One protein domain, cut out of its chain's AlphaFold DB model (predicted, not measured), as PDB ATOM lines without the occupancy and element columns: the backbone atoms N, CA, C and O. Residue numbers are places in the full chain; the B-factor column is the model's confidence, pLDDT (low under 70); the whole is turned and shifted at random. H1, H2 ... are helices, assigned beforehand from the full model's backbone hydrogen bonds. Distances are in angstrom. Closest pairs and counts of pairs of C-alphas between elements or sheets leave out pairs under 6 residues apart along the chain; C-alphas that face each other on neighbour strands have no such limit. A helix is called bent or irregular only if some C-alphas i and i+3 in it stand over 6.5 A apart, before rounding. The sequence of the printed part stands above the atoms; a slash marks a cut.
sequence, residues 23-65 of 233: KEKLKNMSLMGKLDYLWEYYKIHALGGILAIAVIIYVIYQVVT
ATOM      1  N   LYS A  23      30.090  28.142 143.325       61.44
ATOM      2  CA  LYS A  23      31.363  27.920 142.630       61.44
ATOM      3  C   LYS A  23      32.575  28.396 143.441       61.44
ATOM      4  O   LYS A  23      33.611  27.737 143.420       61.44
ATOM      5  N   GLU A  24      32.462  29.500 144.177       63.31
ATOM      6  CA  GLU A  24      33.534  30.025 145.037       63.31
ATOM      7  C   GLU A  24      33.678  29.232 146.339       63.31
ATOM      8  O   GLU A  24      34.803  28.990 146.783       63.31
ATOM      9  N   LYS A  25      32.567  28.744 146.910       63.19
ATOM     10  CA  LYS A  25      32.590  27.834 148.071       63.19
ATOM     11  C   LYS A  25      33.299  26.520 147.744       63.19
ATOM     12  O   LYS A  25      34.179  26.102 148.491       63.19
ATOM     13  N   LEU A  26      32.981  25.917 146.596       63.62
ATOM     14  CA  LEU A  26      33.642  24.697 146.126       63.62
ATOM     15  C   LEU A  26      35.124  24.930 145.797       63.62
ATOM     16  O   LEU A  26      35.950  24.056 146.051       63.62
ATOM     17  N   LYS A  27      35.500  26.098 145.261       65.38
ATOM     18  CA  LYS A  27      36.899  26.404 144.912       65.38
ATOM     19  C   LYS A  27      37.811  26.512 146.143       65.38
ATOM     20  O   LYS A  27      38.967  26.108 146.053       65.38
ATOM     21  N   ASN A  28      37.282  26.976 147.276       65.75
ATOM     22  CA  ASN A  28      38.039  27.223 148.509       65.75
ATOM     23  C   ASN A  28      38.051  26.044 149.510       65.75
ATOM     24  O   ASN A  28      38.639  26.167 150.581       65.75
ATOM     25  N   MET A  29      37.431  24.903 149.188       67.50
ATOM     26  CA  MET A  29      37.418  23.710 150.049       67.50
ATOM     27  C   MET A  29      38.601  22.763 149.793       67.50
ATOM     28  O   MET A  29      39.033  22.571 148.651       67.50
ATOM     29  N   SER A  30      39.077  22.108 150.860       73.25
ATOM     30  CA  SER A  30      40.024  20.989 150.763       73.25
ATOM     31  C   SER A  30      39.381  19.792 150.044       73.25
ATOM     32  O   SER A  30      38.157  19.669 149.991       73.25
ATOM     33  N   LEU A  31      40.194  18.888 149.487       67.75
ATOM     34  CA  LEU A  31      39.700  17.687 148.791       67.75
ATOM     35  C   LEU A  31      38.778  16.822 149.672       67.75
ATOM     36  O   LEU A  31      37.804  16.273 149.166       67.75
ATOM     37  N   MET A  32      39.035  16.771 150.984       68.75
ATOM     38  CA  MET A  32      38.170  16.104 151.966       68.75
ATOM     39  C   MET A  32      36.830  16.828 152.154       68.75
ATOM     40  O   MET A  32      35.788  16.187 152.103       68.75
ATOM     41  N   GLY A  33      36.830  18.162 152.265       71.25
ATOM     42  CA  GLY A  33      35.587  18.938 152.391       71.25
ATOM     43  C   GLY A  33      34.705  18.886 151.138       71.25
ATOM     44  O   GLY A  33      33.483  18.936 151.233       71.25
ATOM     45  N   LYS A  34      35.309  18.724 149.954       69.12
ATOM     46  CA  LYS A  34      34.572  18.497 148.699       69.12
ATOM     47  C   LYS A  34      33.862  17.143 148.676       69.12
ATOM     48  O   LYS A  34      32.754  17.067 148.155       69.12
ATOM     49  N   LEU A  35      34.492  16.099 149.221       69.62
ATOM     50  CA  LEU A  35      33.902  14.762 149.338       69.62
ATOM     51  C   LEU A  35      32.757  14.736 150.354       69.62
ATOM     52  O   LEU A  35      31.703  14.200 150.030       69.62
ATOM     53  N   ASP A  36      32.920  15.378 151.514       73.38
ATOM     54  CA  ASP A  36      31.835  15.533 152.496       73.38
ATOM     55  C   ASP A  36      30.654  16.313 151.909       73.38
ATOM     56  O   ASP A  36      29.510  15.892 152.045       73.38
ATOM     57  N   TYR A  37      30.914  17.399 151.175       68.19
ATOM     58  CA  TYR A  37      29.860  18.177 150.521       68.19
ATOM     59  C   TYR A  37      29.120  17.373 149.437       68.19
ATOM     60  O   TYR A  37      27.894  17.429 149.339       68.19
ATOM     61  N   LEU A  38      29.848  16.578 148.643       67.19
ATOM     62  CA  LEU A  38      29.260  15.626 147.694       67.19
ATOM     63  C   LEU A  38      28.419  14.565 148.412       67.19
ATOM     64  O   LEU A  38      27.324  14.246 147.960       67.19
ATOM     65  N   TRP A  39      28.893  14.041 149.538       67.75
ATOM     66  CA  TRP A  39      28.168  13.048 150.323       67.75
ATOM     67  C   TRP A  39      26.890  13.627 150.939       67.75
ATOM     68  O   TRP A  39      25.819  13.032 150.851       67.75
ATOM     69  N   GLU A  40      26.963  14.817 151.523       73.25
ATOM     70  CA  GLU A  40      25.840  15.441 152.215       73.25
ATOM     71  C   GLU A  40      24.751  15.914 151.241       73.25
ATOM     72  O   GLU A  40      23.563  15.713 151.508       73.25
ATOM     73  N   TYR A  41      25.145  16.447 150.079       69.94
ATOM     74  CA  TYR A  41      24.226  16.990 149.076       69.94
ATOM     75  C   TYR A  41      23.751  15.950 148.049       69.94
ATOM     76  O   TYR A  41      22.588  15.959 147.648       69.94
ATOM     77  N   TYR A  42      24.615  15.020 147.627       71.25
ATOM     78  CA  TYR A  42      24.310  14.089 146.535       71.25
ATOM     79  C   TYR A  42      24.036  12.652 146.971       71.25
ATOM     80  O   TYR A  42      23.640  11.884 146.105       71.25
ATOM     81  N   LYS A  43      24.137  12.240 148.248       76.88
ATOM     82  CA  LYS A  43      23.862  10.831 148.637       76.88
ATOM     83  C   LYS A  43      22.507  10.301 148.150       76.88
ATOM     84  O   LYS A  43      22.430   9.170 147.689       76.88
ATOM     85  N   ILE A  44      21.450  11.117 148.210       76.94
ATOM     86  CA  ILE A  44      20.099  10.720 147.774       76.94
ATOM     87  C   ILE A  44      20.031  10.649 146.243       76.94
ATOM     88  O   ILE A  44      19.481   9.699 145.693       76.94
ATOM     89  N   HIS A  45      20.639  11.612 145.545       82.44
ATOM     90  CA  HIS A  45      20.707  11.624 144.081       82.44
ATOM     91  C   HIS A  45      21.599  10.502 143.525       82.44
ATOM     92  O   HIS A  45      21.245   9.875 142.533       82.44
ATOM     93  N   ALA A  46      22.717  10.208 144.185       81.94
ATOM     94  CA  ALA A  46      23.624   9.114 143.869       81.94
ATOM     95  C   ALA A  46      22.945   7.758 144.092       81.94
ATOM     96  O   ALA A  46      23.015   6.898 143.220       81.94
ATOM     97  N   LEU A  47      22.215   7.591 145.202       85.69
ATOM     98  CA  LEU A  47      21.402   6.398 145.445       85.69
ATOM     99  C   LEU A  47      20.311   6.236 144.376       85.69
ATOM    100  O   LEU A  47      20.130   5.141 143.853       85.69
ATOM    101  N   GLY A  48      19.631   7.325 144.002       89.88
ATOM    102  CA  GLY A  48      18.651   7.329 142.912       89.88
ATOM    103  C   GLY A  48      19.262   6.953 141.559       89.88
ATOM    104  O   GLY A  48      18.672   6.170 140.821       89.88
ATOM    105  N   GLY A  49      20.468   7.443 141.257       90.81
ATOM    106  CA  GLY A  49      21.216   7.076 140.054       90.81
ATOM    107  C   GLY A  49      21.618   5.600 140.033       90.81
ATOM    108  O   GLY A  49      21.423   4.928 139.025       90.81
ATOM    109  N   ILE A  50      22.111   5.068 141.156       91.06
ATOM    110  CA  ILE A  50      22.433   3.641 141.302       91.06
ATOM    111  C   ILE A  50      21.176   2.786 141.121       91.06
ATOM    112  O   ILE A  50      21.218   1.798 140.392       91.06
ATOM    113  N   LEU A  51      20.055   3.177 141.731       94.19
ATOM    114  CA  LEU A  51      18.785   2.468 141.586       94.19
ATOM    115  C   LEU A  51      18.291   2.495 140.134       94.19
ATOM    116  O   LEU A  51      17.887   1.462 139.613       94.19
ATOM    117  N   ALA A  52      18.377   3.643 139.458       93.75
ATOM    118  CA  ALA A  52      18.015   3.758 138.049       93.75
ATOM    119  C   ALA A  52      18.884   2.851 137.165       93.75
ATOM    120  O   ALA A  52      18.356   2.142 136.312       93.75
ATOM    121  N   ILE A  53      20.198   2.810 137.405       95.38
ATOM    122  CA  ILE A  53      21.115   1.907 136.697       95.38
ATOM    123  C   ILE A  53      20.770   0.442 136.988       95.38
ATOM    124  O   ILE A  53      20.726  -0.356 136.060       95.38
ATOM    125  N   ALA A  54      20.476   0.084 138.239       93.31
ATOM    126  CA  ALA A  54      20.077  -1.273 138.605       93.31
ATOM    127  C   ALA A  54      18.773  -1.699 137.908       93.31
ATOM    128  O   ALA A  54      18.692  -2.814 137.399       93.31
ATOM    129  N   VAL A  55      17.785  -0.801 137.814       94.75
ATOM    130  CA  VAL A  55      16.542  -1.038 137.062       94.75
ATOM    131  C   VAL A  55      16.832  -1.210 135.573       94.75
ATOM    132  O   VAL A  55      16.315  -2.141 134.964       94.75
ATOM    133  N   ILE A  56      17.686  -0.370 134.984       95.44
ATOM    134  CA  ILE A  56      18.081  -0.494 133.573       95.44
ATOM    135  C   ILE A  56      18.777  -1.837 133.324       95.44
ATOM    136  O   ILE A  56      18.422  -2.532 132.378       95.44
ATOM    137  N   ILE A  57      19.724  -2.232 134.181       93.19
ATOM    138  CA  ILE A  57      20.411  -3.527 134.088       93.19
ATOM    139  C   ILE A  57      19.406  -4.675 134.204       93.19
ATOM    140  O   ILE A  57      19.476  -5.609 133.415       93.19
ATOM    141  N   TYR A  58      18.454  -4.597 135.137       90.25
ATOM    142  CA  TYR A  58      17.414  -5.611 135.305       90.25
ATOM    143  C   TYR A  58      16.508  -5.728 134.073       90.25
ATOM    144  O   TYR A  58      16.249  -6.834 133.611       90.25
ATOM    145  N   VAL A  59      16.073  -4.605 133.494       88.69
ATOM    146  CA  VAL A  59      15.262  -4.602 132.266       88.69
ATOM    147  C   VAL A  59      16.054  -5.171 131.091       88.69
ATOM    148  O   VAL A  59      15.537  -6.018 130.371       88.69
ATOM    149  N   ILE A  60      17.316  -4.764 130.914       88.94
ATOM    150  CA  ILE A  60      18.189  -5.326 129.873       88.94
ATOM    151  C   ILE A  60      18.355  -6.832 130.084       88.94
ATOM    152  O   ILE A  60      18.232  -7.590 129.131       88.94
ATOM    153  N   TYR A  61      18.583  -7.276 131.320       86.06
ATOM    154  CA  TYR A  61      18.704  -8.692 131.647       86.06
ATOM    155  C   TYR A  61      17.435  -9.468 131.287       86.06
ATOM    156  O   TYR A  61      17.540 -10.506 130.647       86.06
ATOM    157  N   GLN A  62      16.249  -8.952 131.616       79.12
ATOM    158  CA  GLN A  62      14.978  -9.602 131.278       79.12
ATOM    159  C   GLN A  62      14.688  -9.640 129.772       79.12
ATOM    160  O   GLN A  62      14.033 -10.561 129.301       79.12
ATOM    161  N   VAL A  63      15.160  -8.651 129.010       76.31
ATOM    162  CA  VAL A  63      14.976  -8.605 127.548       76.31
ATOM    163  C   VAL A  63      15.993  -9.487 126.819       76.31
ATOM    164  O   VAL A  63      15.682 -10.044 125.771       76.31
ATOM    165  N   VAL A  64      17.218  -9.587 127.340       78.31
ATOM    166  CA  VAL A  64      18.316 -10.334 126.708       78.31
ATOM    167  C   VAL A  64      18.330 -11.802 127.135       78.31
ATOM    168  O   VAL A  64      18.799 -12.643 126.370       78.31
ATOM    169  N   THR A  65      17.836 -12.128 128.332       75.06
ATOM    170  CA  THR A  65      17.714 -13.519 128.782       75.06
ATOM    171  C   THR A  65      16.585 -14.179 127.994       75.06
ATOM    172  O   THR A  65      15.451 -13.708 128.080       75.06
TER     173      THR A  65
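What this domain is: This is residues 23 to 65 of the 233 residues of an uncharacterized protein of Clostridiales bacterium (UniProt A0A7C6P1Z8). One long helix, H2, with a sharp bend makes nearly the whole of this shape: a shorter arm, H2a, and a longer arm, H2b, meet at a corner, and the short helix H1 sits near H2a, at the end of the model away from H2b. The long arm H2b sticks out with nothing packed on it. The printed part has 43 residues with two named helices, H1 then H2 along the chain, and no named strand; its class is all helix. It is extended, with a radius of gyration of the C-alphas of 16.2 A, and spans 49 by 16 by 14 A.

Where its parts are: H1 is residues 23 to 27, beginning at C-alpha 23 at (31.363, 27.920, 142.630). H2 is residues 31 to 64, by its hydrogen bonds assigned as one helix, but bent: C-alphas 41 and 44 are 7.6 A apart. Its arm H2a is residues 31 to 41, 15.5 A from first to last C-alpha, beginning at (39.700, 17.687, 148.791). Its arm H2b is residues 44 to 64, 29.8 A long, ending at C-alpha 64 at (18.316, -10.334, 126.708).

How they stand to each other: A tight link of 3 residues joins H1 to H2. H1 and H2a are close but not clearly touching; their closest C-alphas, those of Leu 26 and Lys 34, are 6.8 A apart. H2a and H2b are about perpendicular, only just, at 72 degrees. H1 and H2b are apart. In H1, H2a and H2b every O i to N i+4 pair is within hydrogen-bond range.

The domain as a whole: The two C-alphas farthest apart, those of Asn 28 and Thr 65, are 49.6 A apart. Residues 39 to 45 and 47 to 65 stand free. The printed part has no cut. The mean pLDDT of the printed part is 78.1, and 15 residues are under 70, among them 23 to 29 and 37 to 39.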